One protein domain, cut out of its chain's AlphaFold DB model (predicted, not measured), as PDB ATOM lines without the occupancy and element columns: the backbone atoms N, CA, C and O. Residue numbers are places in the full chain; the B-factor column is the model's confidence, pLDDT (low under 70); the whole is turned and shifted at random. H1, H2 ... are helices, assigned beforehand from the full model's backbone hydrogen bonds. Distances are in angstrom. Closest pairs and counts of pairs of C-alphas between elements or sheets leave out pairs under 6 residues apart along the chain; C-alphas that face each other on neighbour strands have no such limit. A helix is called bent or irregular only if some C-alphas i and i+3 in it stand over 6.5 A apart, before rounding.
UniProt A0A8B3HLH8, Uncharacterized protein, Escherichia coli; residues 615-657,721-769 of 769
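AT A GLANCE: This is residues 615 to 657 and 721 to 769 of the 769 residues of an uncharacterized protein of Escherichia coli (UniProt A0A8B3HLH8). Two long helices, H4 and H6, make a narrow V that is closed near the short helix H5; H3 packs on the far part of H4, and H1 crosses H6. H2 reaches from the end of H1 toward H4. The printed part has 92 residues with six named helices, H1 to H6 in chain order, and no named strand: it is all helix. It is only just compact, close to loose, with a radius of gyration of the C-alphas of 14.5 A and spans of 41 by 32 by 19 A.

IN THESE COORDINATES: H4, residues 721 to 740, is 29.9 A long from C-alpha 721 at (150.147, 175.939, 136.383); it is irregular, but only just: C-alphas 736 and 739 are 6.7 A apart. H5 is residues 742 to 747, and H6, residues 752 to 766, is 20.8 A long, ending at C-alpha 766 at (149.766, 160.293, 132.041). H1, residues 615 to 631, is 24.2 A long from C-alpha 615 at (141.106, 142.994, 130.089). H2, residues 633 to 643, is irregular, with C-alphas 634 and 637 7.6 A apart. H3 is residues 647 to 657.

HOW THE PARTS SIT: H4 touches H6 with residues 732 to 740 alone, at a shallow tilt of 20 degrees, opposite ways; the closest C-alphas, of Pro 739 and Ser 752, are 4.7 A apart. H4 touches H3 with residues 722 to 730 alone, closest at C-alphas of Phe 723 and Tyr 654, 6.1 A, at a tilt of 36 degrees, only just steep. H1 touches H6 at a steep tilt of 63 degrees, closest at C-alphas of Leu 625 and Leu 754, 6.3 A. H2 and H4 are close but not clearly touching, with C-alphas of Leu 643 and Leu 735 closest at 6.5 A. H1 and H4 are apart. In H1, H3, H5 and H6 every O i to N i+4 pair is within hydrogen-bond range; in H2 5 of 7 are, and in H4 14 of 16.

THE WHOLE: The C-alphas farthest apart, of Val 616 and Leu 655, are 44.8 A apart. Residues 658 to 720 are not printed, and C-alphas 657 and 721 are 9.9 A apart across this cut. The links H1 to H2, H2 to H3, H4 to H5 and H5 to H6 are tight. Mean pLDDT of the printed part is 83.1; residues 655, 656 and 769 are under 70.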
ATOM      1  N   LEU A 615     139.837 143.559 129.627       73.12
ATOM      2  CA  LEU A 615     141.106 142.994 130.089       73.12
ATOM      3  C   LEU A 615     141.806 142.198 128.978       73.12
ATOM      4  O   LEU A 615     143.003 142.359 128.770       73.12
ATOM      5  N   VAL A 616     141.049 141.415 128.203       77.75
ATOM      6  CA  VAL A 616     141.572 140.656 127.053       77.75
ATOM      7  C   VAL A 616     142.050 141.596 125.942       77.75
ATOM      8  O   VAL A 616     143.126 141.389 125.389       77.75
ATOM      9  N   LYS A 617     141.300 142.669 125.649       77.44
ATOM     10  CA  LYS A 617     141.700 143.701 124.678       77.44
ATOM     11  C   LYS A 617     142.980 144.420 125.109       77.44
ATOM     12  O   LYS A 617     143.901 144.538 124.311       77.44
ATOM     13  N   LYS A 618     143.079 144.845 126.373       81.06
ATOM     14  CA  LYS A 618     144.282 145.500 126.914       81.06
ATOM     15  C   LYS A 618     145.489 144.558 126.944       81.06
ATOM     16  O   LYS A 618     146.593 144.987 126.633       81.06
ATOM     17  N   GLN A 619     145.291 143.269 127.230       81.38
ATOM     18  CA  GLN A 619     146.350 142.258 127.106       81.38
ATOM     19  C   GLN A 619     146.814 142.064 125.655       81.38
ATOM     20  O   GLN A 619     148.013 141.920 125.419       81.38
ATOM     21  N   ALA A 620     145.895 142.082 124.685       82.25
ATOM     22  CA  ALA A 620     146.239 142.013 123.266       82.25
ATOM     23  C   ALA A 620     147.047 143.243 122.821       82.25
ATOM     24  O   ALA A 620     148.120 143.074 122.247       82.25
ATOM     25  N   ILE A 621     146.604 144.452 123.191       84.50
ATOM     26  CA  ILE A 621     147.323 145.707 122.920       84.50
ATOM     27  C   ILE A 621     148.724 145.680 123.541       84.50
ATOM     28  O   ILE A 621     149.704 145.978 122.864       84.50
ATOM     29  N   ALA A 622     148.854 145.262 124.805       84.88
ATOM     30  CA  ALA A 622     150.153 145.159 125.470       84.88
ATOM     31  C   ALA A 622     151.100 144.186 124.745       84.88
ATOM     32  O   ALA A 622     152.287 144.473 124.585       84.88
ATOM     33  N   LYS A 623     150.575 143.052 124.266       84.50
ATOM     34  CA  LYS A 623     151.342 142.074 123.487       84.50
ATOM     35  C   LYS A 623     151.776 142.638 122.132       84.50
ATOM     36  O   LYS A 623     152.928 142.448 121.752       84.50
ATOM     37  N   GLU A 624     150.884 143.322 121.420       86.88
ATOM     38  CA  GLU A 624     151.190 143.973 120.142       86.88
ATOM     39  C   GLU A 624     152.237 145.075 120.300       86.88
ATOM     40  O   GLU A 624     153.203 145.103 119.539       86.88
ATOM     41  N   LEU A 625     152.098 145.927 121.321       88.88
ATOM     42  CA  LEU A 625     153.081 146.959 121.649       88.88
ATOM     43  C   LEU A 625     154.442 146.341 121.952       88.88
ATOM     44  O   LEU A 625     155.440 146.751 121.369       88.88
ATOM     45  N   TRP A 626     154.484 145.310 122.799       86.62
ATOM     46  CA  TRP A 626     155.728 144.621 123.136       86.62
ATOM     47  C   TRP A 626     156.410 144.026 121.901       86.62
ATOM     48  O   TRP A 626     157.608 144.222 121.699       86.62
ATOM     49  N   GLN A 627     155.658 143.323 121.049       86.56
ATOM     50  CA  GLN A 627     156.195 142.691 119.844       86.56
ATOM     51  C   GLN A 627     156.641 143.720 118.799       86.56
ATOM     52  O   GLN A 627     157.753 143.615 118.279       86.56
ATOM     53  N   GLY A 628     155.806 144.721 118.515       85.62
ATOM     54  CA  GLY A 628     156.085 145.748 117.515       85.62
ATOM     55  C   GLY A 628     157.260 146.642 117.904       85.62
ATOM     56  O   GLY A 628     158.175 146.835 117.109       85.62
ATOM     57  N   LEU A 629     157.291 147.123 119.149       87.12
ATOM     58  CA  LEU A 629     158.377 147.976 119.640       87.12
ATOM     59  C   LEU A 629     159.704 147.215 119.758       87.12
ATOM     60  O   LEU A 629     160.752 147.763 119.418       87.12
ATOM     61  N   SER A 630     159.674 145.939 120.164       85.50
ATOM     62  CA  SER A 630     160.883 145.102 120.213       85.50
ATOM     63  C   SER A 630     161.461 144.826 118.821       85.50
ATOM     64  O   SER A 630     162.683 144.799 118.660       85.50
ATOM     65  N   ALA A 631     160.609 144.660 117.802       84.75
ATOM     66  CA  ALA A 631     161.037 144.480 116.413       84.75
ATOM     67  C   ALA A 631     161.695 145.746 115.823       84.75
ATOM     68  O   ALA A 631     162.550 145.649 114.941       84.75
ATOM     69  N   CYS A 632     161.348 146.922 116.351       85.75
ATOM     70  CA  CYS A 632     161.841 148.231 115.914       85.75
ATOM     71  C   CYS A 632     162.856 148.855 116.890       85.75
ATOM     72  O   CYS A 632     162.998 150.076 116.941       85.75
ATOM     73  N   SER A 633     163.592 148.042 117.659       83.50
ATOM     74  CA  SER A 633     164.525 148.520 118.698       83.50
ATOM     75  C   SER A 633     165.573 149.527 118.194       83.50
ATOM     76  O   SER A 633     165.938 150.456 118.911       83.50
ATOM     77  N   HIS A 634     166.001 149.400 116.936       84.44
ATOM     78  CA  HIS A 634     166.939 150.310 116.271       84.44
ATOM     79  C   HIS A 634     166.375 151.722 116.014       84.44
ATOM     80  O   HIS A 634     167.149 152.656 115.822       84.44
ATOM     81  N   SER A 635     165.051 151.897 116.039       88.31
ATOM     82  CA  SER A 635     164.357 153.173 115.804       88.31
ATOM     83  C   SER A 635     163.780 153.794 117.083       88.31
ATOM     84  O   SER A 635     163.103 154.819 117.013       88.31
ATOM     85  N   MET A 636     164.063 153.215 118.256       86.56
ATOM     86  CA  MET A 636     163.485 153.646 119.537       86.56
ATOM     87  C   MET A 636     163.872 155.080 119.925       86.56
ATOM     88  O   MET A 636     163.041 155.826 120.429       86.56
ATOM     89  N   GLY A 637     165.118 155.491 119.666       87.44
ATOM     90  CA  GLY A 637     165.568 156.856 119.964       87.44
ATOM     91  C   GLY A 637     164.805 157.914 119.162       87.44
ATOM     92  O   GLY A 637     164.386 158.925 119.715       87.44
ATOM     93  N   GLU A 638     164.555 157.641 117.878       88.31
ATOM     94  CA  GLU A 638     163.764 158.520 117.010       88.31
ATOM     95  C   GLU A 638     162.284 158.528 117.411       88.31
ATOM     96  O   GLU A 638     161.646 159.577 117.374       88.31
ATOM     97  N   LEU A 639     161.739 157.382 117.843       89.88
ATOM     98  CA  LEU A 639     160.389 157.314 118.407       89.88
ATOM     99  C   LEU A 639     160.259 158.219 119.635       89.88
ATOM    100  O   LEU A 639     159.356 159.047 119.664       89.88
ATOM    101  N   ILE A 640     161.164 158.092 120.612       89.69
ATOM    102  CA  ILE A 640     161.150 158.899 121.841       89.69
ATOM    103  C   ILE A 640     161.247 160.390 121.509       89.69
ATOM    104  O   ILE A 640     160.417 161.162 121.970       89.69
ATOM    105  N   ASN A 641     162.183 160.779 120.638       88.81
ATOM    106  CA  ASN A 641     162.342 162.170 120.205       88.81
ATOM    107  C   ASN A 641     161.069 162.743 119.555       88.81
ATOM    108  O   ASN A 641     160.796 163.934 119.646       88.81
ATOM    109  N   ARG A 642     160.262 161.901 118.900       89.38
ATOM    110  CA  ARG A 642     158.987 162.309 118.293       89.38
ATOM    111  C   ARG A 642     157.824 162.368 119.271       89.38
ATOM    112  O   ARG A 642     156.826 162.995 118.935       89.38
ATOM    113  N   LEU A 643     157.915 161.728 120.436       89.94
ATOM    114  CA  LEU A 643     156.900 161.851 121.488       89.94
ATOM    115  C   LEU A 643     156.966 163.220 122.180       89.94
ATOM    116  O   LEU A 643     155.962 163.647 122.749       89.94
ATOM    117  N   ASP A 644     158.110 163.903 122.114       89.38
ATOM    118  CA  ASP A 644     158.283 165.236 122.684       89.38
ATOM    119  C   ASP A 644     157.534 166.300 121.876       89.38
ATOM    120  O   ASP A 644     157.514 166.294 120.641       89.38
ATOM    121  N   LEU A 645     156.926 167.245 122.597       86.00
ATOM    122  CA  LEU A 645     156.289 168.404 121.985       86.00
ATOM    123  C   LEU A 645     157.370 169.315 121.368       86.00
ATOM    124  O   LEU A 645     158.362 169.616 122.042       86.00
ATOM    125  N   PRO A 646     157.211 169.799 120.120       86.62
ATOM    126  CA  PRO A 646     158.199 170.673 119.499       86.62
ATOM    127  C   PRO A 646     158.474 171.925 120.338       86.62
ATOM    128  O   PRO A 646     157.561 172.597 120.814       86.62
ATOM    129  N   THR A 647     159.749 172.306 120.461       84.00
ATOM    130  CA  THR A 647     160.172 173.458 121.281       84.00
ATOM    131  C   THR A 647     159.507 174.769 120.857       84.00
ATOM    132  O   THR A 647     159.247 175.628 121.693       84.00
ATOM    133  N   GLN A 648     159.208 174.929 119.564       76.69
ATOM    134  CA  GLN A 648     158.479 176.091 119.050       76.69
ATOM    135  C   GLN A 648     157.058 176.176 119.621       76.69
ATOM    136  O   GLN A 648     156.619 177.257 119.992       76.69
ATOM    137  N   GLU A 649     156.369 175.042 119.749       79.31
ATOM    138  CA  GLU A 649     155.009 174.988 120.287       79.31
ATOM    139  C   GLU A 649     155.005 175.285 121.792       79.31
ATOM    140  O   GLU A 649     154.211 176.101 122.254       79.31
ATOM    141  N   LEU A 650     155.971 174.741 122.543       83.81
ATOM    142  CA  LEU A 650     156.181 175.100 123.954       83.81
ATOM    143  C   LEU A 650     156.476 176.594 124.141       83.81
ATOM    144  O   LEU A 650     155.944 177.212 125.060       83.81
ATOM    145  N   ASN A 651     157.303 177.182 123.273       77.81
ATOM    146  CA  ASN A 651     157.616 178.609 123.322       77.81
ATOM    147  C   ASN A 651     156.362 179.462 123.072       77.81
ATOM    148  O   ASN A 651     156.070 180.365 123.850       77.81
ATOM    149  N   ASN A 652     155.567 179.119 122.054       74.44
ATOM    150  CA  ASN A 652     154.315 179.816 121.759       74.44
ATOM    151  C   ASN A 652     153.333 179.763 122.942       74.44
ATOM    152  O   ASN A 652     152.708 180.768 123.276       74.44
ATOM    153  N   ILE A 653     153.218 178.605 123.603       78.44
ATOM    154  CA  ILE A 653     152.370 178.448 124.792       78.44
ATOM    155  C   ILE A 653     152.890 179.321 125.939       78.44
ATOM    156  O   ILE A 653     152.112 180.062 126.537       78.44
ATOM    157  N   TYR A 654     154.196 179.280 126.214       77.94
ATOM    158  CA  TYR A 654     154.826 180.065 127.279       77.94
ATOM    159  C   TYR A 654     154.582 181.567 127.110       77.94
ATOM    160  O   TYR A 654     154.162 182.242 128.052       77.94
ATOM    161  N   LEU A 655     154.792 182.081 125.896       69.62
ATOM    162  CA  LEU A 655     154.570 183.489 125.573       69.62
ATOM    163  C   LEU A 655     153.095 183.882 125.746       69.62
ATOM    164  O   LEU A 655     152.804 184.881 126.398       69.62
ATOM    165  N   SER A 656     152.158 183.030 125.312       67.06
ATOM    166  CA  SER A 656     150.716 183.308 125.415       67.06
ATOM    167  C   SER A 656     150.166 183.430 126.847       67.06
ATOM    168  O   SER A 656     149.088 183.996 127.048       67.06
ATOM    169  N   ILE A 657     150.875 182.885 127.841       70.25
ATOM    170  CA  ILE A 657     150.438 182.833 129.247       70.25
ATOM    171  C   ILE A 657     151.112 183.922 130.076       70.25
ATOM    172  O   ILE A 657     150.466 184.528 130.932       70.25
ATOM    173  N   ASP A 721     151.150 177.007 136.459       72.69
ATOM    174  CA  ASP A 721     150.147 175.939 136.383       72.69
ATOM    175  C   ASP A 721     149.331 176.020 135.081       72.69
ATOM    176  O   ASP A 721     149.087 174.989 134.454       72.69
ATOM    177  N   ASP A 722     148.961 177.227 134.617       73.19
ATOM    178  CA  ASP A 722     148.323 177.412 133.298       73.19
ATOM    179  C   ASP A 722     149.291 176.978 132.183       73.19
ATOM    180  O   ASP A 722     148.884 176.289 131.248       73.19
ATOM    181  N   PHE A 723     150.591 177.283 132.306       81.94
ATOM    182  CA  PHE A 723     151.604 176.808 131.358       81.94
ATOM    183  C   PHE A 723     151.708 175.289 131.333       81.94
ATOM    184  O   PHE A 723     151.622 174.698 130.256       81.94
ATOM    185  N   ALA A 724     151.838 174.648 132.495       83.44
ATOM    186  CA  ALA A 724     151.883 173.195 132.585       83.44
ATOM    187  C   ALA A 724     150.614 172.552 131.999       83.44
ATOM    188  O   ALA A 724     150.706 171.578 131.251       83.44
ATOM    189  N   HIS A 725     149.439 173.127 132.272       80.81
ATOM    190  CA  HIS A 725     148.160 172.640 131.757       80.81
ATOM    191  C   HIS A 725     148.058 172.768 130.235       80.81
ATOM    192  O   HIS A 725     147.740 171.796 129.549       80.81
ATOM    193  N   GLN A 726     148.376 173.936 129.673       79.69
ATOM    194  CA  GLN A 726     148.345 174.158 128.224       79.69
ATOM    195  C   GLN A 726     149.405 173.322 127.496       79.69
ATOM    196  O   GLN A 726     149.112 172.735 126.453       79.69
ATOM    197  N   ALA A 727     150.611 173.204 128.059       86.81
ATOM    198  CA  ALA A 727     151.663 172.340 127.532       86.81
ATOM    199  C   ALA A 727     151.229 170.868 127.540       86.81
ATOM    200  O   ALA A 727     151.430 170.165 126.551       86.81
ATOM    201  N   PHE A 728     150.564 170.411 128.607       86.50
ATOM    202  CA  PHE A 728     150.010 169.062 128.673       86.50
ATOM    203  C   PHE A 728     148.925 168.843 127.616       86.50
ATOM    204  O   PHE A 728     148.971 167.847 126.900       86.50
ATOM    205  N   LYS A 729     147.985 169.781 127.439       83.38
ATOM    206  CA  LYS A 729     146.965 169.698 126.376       83.38
ATOM    207  C   LYS A 729     147.580 169.650 124.978       83.38
ATOM    208  O   LYS A 729     147.148 168.856 124.137       83.38
ATOM    209  N   ALA A 730     148.598 170.469 124.725       82.25
ATOM    210  CA  ALA A 730     149.324 170.462 123.461       82.25
ATOM    211  C   ALA A 730     150.057 169.131 123.238       82.25
ATOM    212  O   ALA A 730     149.931 168.547 122.164       82.25
ATOM    213  N   TRP A 731     150.717 168.592 124.267       90.12
ATOM    214  CA  TRP A 731     151.369 167.283 124.222       90.12
ATOM    215  C   TRP A 731     150.385 166.140 123.976       90.12
ATOM    216  O   TRP A 731     150.615 165.313 123.092       90.12
ATOM    217  N   VAL A 732     149.249 166.131 124.683       85.62
ATOM    218  CA  VAL A 732     148.171 165.156 124.474       85.62
ATOM    219  C   VAL A 732     147.796 165.120 123.004       85.62
ATOM    220  O   VAL A 732     147.747 164.067 122.374       85.62
ATOM    221  N   ALA A 733     147.574 166.295 122.437       81.31
ATOM    222  CA  ALA A 733     147.166 166.411 121.065       81.31
ATOM    223  C   ALA A 733     148.252 166.066 120.044       81.31
ATOM    224  O   ALA A 733     147.944 165.434 119.036       81.31
ATOM    225  N   HIS A 734     149.503 166.436 120.310       87.38
ATOM    226  CA  HIS A 734     150.654 166.013 119.516       87.38
ATOM    227  C   HIS A 734     150.709 164.485 119.423       87.38
ATOM    228  O   HIS A 734     150.724 163.932 118.322       87.38
ATOM    229  N   LEU A 735     150.571 163.781 120.553       89.06
ATOM    230  CA  LEU A 735     150.508 162.316 120.580       89.06
ATOM    231  C   LEU A 735     149.338 161.735 119.766       89.06
ATOM    232  O   LEU A 735     149.478 160.649 119.198       89.06
ATOM    233  N   ARG A 736     148.200 162.439 119.674       82.12
ATOM    234  CA  ARG A 736     147.054 162.046 118.827       82.12
ATOM    235  C   ARG A 736     147.295 162.270 117.332       82.12
ATOM    236  O   ARG A 736     146.658 161.617 116.501       82.12
ATOM    237  N   GLU A 737     148.172 163.197 116.972       83.50
ATOM    238  CA  GLU A 737     148.509 163.508 115.581       83.50
ATOM    239  C   GLU A 737     149.598 162.573 115.037       83.50
ATOM    240  O   GLU A 737     149.583 162.244 113.847       83.50
ATOM    241  N   LEU A 738     150.480 162.056 115.902       86.44
ATOM    242  CA  LEU A 738     151.569 161.152 115.518       86.44
ATOM    243  C   LEU A 738     151.126 159.976 114.625       86.44
ATOM    244  O   LEU A 738     151.716 159.827 113.552       86.44
ATOM    245  N   PRO A 739     150.086 159.173 114.938       84.88
ATOM    246  CA  PRO A 739     149.690 158.027 114.109       84.88
ATOM    247  C   PRO A 739     149.343 158.387 112.656       84.88
ATOM    248  O   PRO A 739     149.463 157.548 111.756       84.88
ATOM    249  N   GLN A 740     148.943 159.638 112.406       78.62
ATOM    250  CA  GLN A 740     148.555 160.134 111.083       78.62
ATOM    251  C   GLN A 740     149.765 160.295 110.146       78.62
ATOM    252  O   GLN A 740     149.610 160.319 108.924       78.62
ATOM    253  N   GLN A 741     150.987 160.312 110.685       83.25
ATOM    254  CA  GLN A 741     152.242 160.424 109.934       83.25
ATOM    255  C   GLN A 741     152.711 159.067 109.371       83.25
ATOM    256  O   GLN A 741     153.891 158.715 109.427       83.25
ATOM    257  N   ALA A 742     151.788 158.285 108.798       77.69
ATOM    258  CA  ALA A 742     152.024 156.913 108.334       77.69
ATOM    259  C   ALA A 742     153.273 156.719 107.443       77.69
ATOM    260  O   ALA A 742     153.967 155.715 107.620       77.69
ATOM    261  N   PRO A 743     153.608 157.628 106.499       79.06
ATOM    262  CA  PRO A 743     154.815 157.483 105.683       79.06
ATOM    263  C   PRO A 743     156.107 157.521 106.507       79.06
ATOM    264  O   PRO A 743     157.054 156.811 106.185       79.06
ATOM    265  N   GLN A 744     156.133 158.318 107.575       83.06
ATOM    266  CA  GLN A 744     157.311 158.502 108.420       83.06
ATOM    267  C   GLN A 744     157.516 157.284 109.325       83.06
ATOM    268  O   GLN A 744     158.629 156.781 109.442       83.06
ATOM    269  N   TRP A 745     156.434 156.719 109.865       86.81
ATOM    270  CA  TRP A 745     156.508 155.482 110.649       86.81
ATOM    271  C   TRP A 745     156.941 154.281 109.818       86.81
ATOM    272  O   TRP A 745     157.773 153.501 110.276       86.81
ATOM    273  N   ARG A 746     156.476 154.179 108.564       84.94
ATOM    274  CA  ARG A 746     156.920 153.115 107.650       84.94
ATOM    275  C   ARG A 746     158.429 153.144 107.406       84.94
ATOM    276  O   ARG A 746     159.025 152.080 107.285       84.94
ATOM    277  N   GLN A 747     159.047 154.328 107.354       85.88
ATOM    278  CA  GLN A 747     160.507 154.455 107.231       85.88
ATOM    279  C   GLN A 747     161.245 153.934 108.472       85.88
ATOM    280  O   GLN A 747     162.363 153.444 108.353       85.88
ATOM    281  N   LEU A 748     160.603 153.992 109.640       85.06
ATOM    282  CA  LEU A 748     161.110 153.485 110.917       85.06
ATOM    283  C   LEU A 748     160.683 152.030 111.198       85.06
ATOM    284  O   LEU A 748     160.821 151.542 112.317       85.06
ATOM    285  N   GLY A 749     160.109 151.341 110.203       84.44
ATOM    286  CA  GLY A 749     159.615 149.969 110.339       84.44
ATOM    287  C   GLY A 749     158.360 149.817 111.209       84.44
ATOM    288  O   GLY A 749     157.954 148.692 111.481       84.44
ATOM    289  N   MET A 750     157.731 150.919 111.626       87.56
ATOM    290  CA  MET A 750     156.540 150.936 112.476       87.56
ATOM    291  C   MET A 750     155.275 151.191 111.646       87.56
ATOM    292  O   MET A 750     155.297 151.901 110.638       87.56
ATOM    293  N   ASN A 751     154.144 150.622 112.062       85.81
ATOM    294  CA  ASN A 751     152.847 150.920 111.455       85.81
ATOM    295  C   ASN A 751     152.079 151.956 112.301       85.81
ATOM    296  O   ASN A 751     152.344 152.133 113.490       85.81
ATOM    297  N   SER A 752     151.130 152.665 111.686       84.06
ATOM    298  CA  SER A 752     150.349 153.708 112.369       84.06
ATOM    299  C   SER A 752     149.494 153.178 113.519       84.06
ATOM    300  O   SER A 752     149.236 153.907 114.469       84.06
ATOM    301  N   GLU A 753     149.050 151.926 113.440       84.31
ATOM    302  CA  GLU A 753     148.204 151.296 114.455       84.31
ATOM    303  C   GLU A 753     148.977 151.051 115.759       84.31
ATOM    304  O   GLU A 753     148.491 151.389 116.835       84.31
ATOM    305  N   LEU A 754     150.230 150.600 115.657       87.12
ATOM    306  CA  LEU A 754     151.161 150.444 116.773       87.12
ATOM    307  C   LEU A 754     151.400 151.778 117.490       87.12
ATOM    308  O   LEU A 754     151.353 151.839 118.716       87.12
ATOM    309  N   ILE A 755     151.620 152.854 116.727       89.88
ATOM    310  CA  ILE A 755     151.812 154.202 117.285       89.88
ATOM    311  C   ILE A 755     150.523 154.713 117.929       89.88
ATOM    312  O   ILE A 755     150.577 155.322 118.990       89.88
ATOM    313  N   ASN A 756     149.362 154.424 117.338       86.12
ATOM    314  CA  ASN A 756     148.077 154.777 117.932       86.12
ATOM    315  C   ASN A 756     147.875 154.092 119.289       86.12
ATOM    316  O   ASN A 756     147.556 154.762 120.266       86.12
ATOM    317  N   HIS A 757     148.123 152.781 119.368       85.94
ATOM    318  CA  HIS A 757     148.074 152.036 120.627       85.94
ATOM    319  C   HIS A 757     149.055 152.594 121.665       85.94
ATOM    320  O   HIS A 757     148.688 152.750 122.828       85.94
ATOM    321  N   LEU A 758     150.278 152.948 121.255       89.62
ATOM    322  CA  LEU A 758     151.276 153.517 122.158       89.62
ATOM    323  C   LEU A 758     150.805 154.860 122.722       89.62
ATOM    324  O   LEU A 758     150.834 155.055 123.935       89.62
ATOM    325  N   SER A 759     150.340 155.764 121.855       88.88
ATOM    326  CA  SER A 759     149.810 157.065 122.264       88.88
ATOM    327  C   SER A 759     148.619 156.917 123.216       88.88
ATOM    328  O   SER A 759     148.590 157.584 124.244       88.88
ATOM    329  N   GLU A 760     147.662 156.024 122.934       84.06
ATOM    330  CA  GLU A 760     146.511 155.768 123.817       84.06
ATOM    331  C   GLU A 760     146.941 155.337 125.230       84.06
ATOM    332  O   GLU A 760     146.457 155.881 126.229       84.06
ATOM    333  N   GLU A 761     147.869 154.381 125.342       87.38
ATOM    334  CA  GLU A 761     148.323 153.898 126.651       87.38
ATOM    335  C   GLU A 761     149.186 154.932 127.387       87.38
ATOM    336  O   GLU A 761     149.041 155.081 128.601       87.38
ATOM    337  N   LEU A 762     150.029 155.696 126.678       88.44
ATOM    338  CA  LEU A 762     150.805 156.792 127.273       88.44
ATOM    339  C   LEU A 762     149.894 157.874 127.854       88.44
ATOM    340  O   LEU A 762     150.117 158.328 128.973       88.44
ATOM    341  N   LEU A 763     148.838 158.248 127.134       84.44
ATOM    342  CA  LEU A 763     147.868 159.243 127.594       84.44
ATOM    343  C   LEU A 763     147.028 158.728 128.761       84.44
ATOM    344  O   LEU A 763     146.776 159.461 129.719       84.44
ATOM    345  N   THR A 764     146.643 157.452 128.720       81.81
ATOM    346  CA  THR A 764     145.959 156.791 129.839       81.81
ATOM    347  C   THR A 764     146.845 156.762 131.087       81.81
ATOM    348  O   THR A 764     146.362 156.995 132.192       81.81
ATOM    349  N   ALA A 765     148.142 156.484 130.938       82.94
ATOM    350  CA  ALA A 765     149.089 156.507 132.047       82.94
ATOM    351  C   ALA A 765     149.303 157.933 132.576       82.94
ATOM    352  O   ALA A 765     149.215 158.151 133.779       82.94
ATOM    353  N   ALA A 766     149.511 158.902 131.682       81.69
ATOM    354  CA  ALA A 766     149.766 160.293 132.041       81.69
ATOM    355  C   ALA A 766     148.576 160.969 132.736       81.69
ATOM    356  O   ALA A 766     148.782 161.825 133.579       81.69
ATOM    357  N   THR A 767     147.340 160.576 132.419       70.44
ATOM    358  CA  THR A 767     146.128 161.107 133.074       70.44
ATOM    359  C   THR A 767     145.830 160.491 134.442       70.44
ATOM    360  O   THR A 767     144.967 160.999 135.158       70.44
ATOM    361  N   ARG A 768     146.506 159.391 134.800       73.62
ATOM    362  CA  ARG A 768     146.424 158.760 136.129       73.62
ATOM    363  C   ARG A 768     147.472 159.293 137.109       73.62
ATOM    364  O   ARG A 768     147.315 159.057 138.307       73.62
ATOM    365  N   LEU A 769     148.531 159.916 136.592       61.69
ATOM    366  CA  LEU A 769     149.544 160.651 137.352       61.69
ATOM    367  C   LEU A 769     148.999 162.034 137.718       61.69
ATOM    368  O   LEU A 769     149.356 162.504 138.820       61.69
TER     369      LEU A 769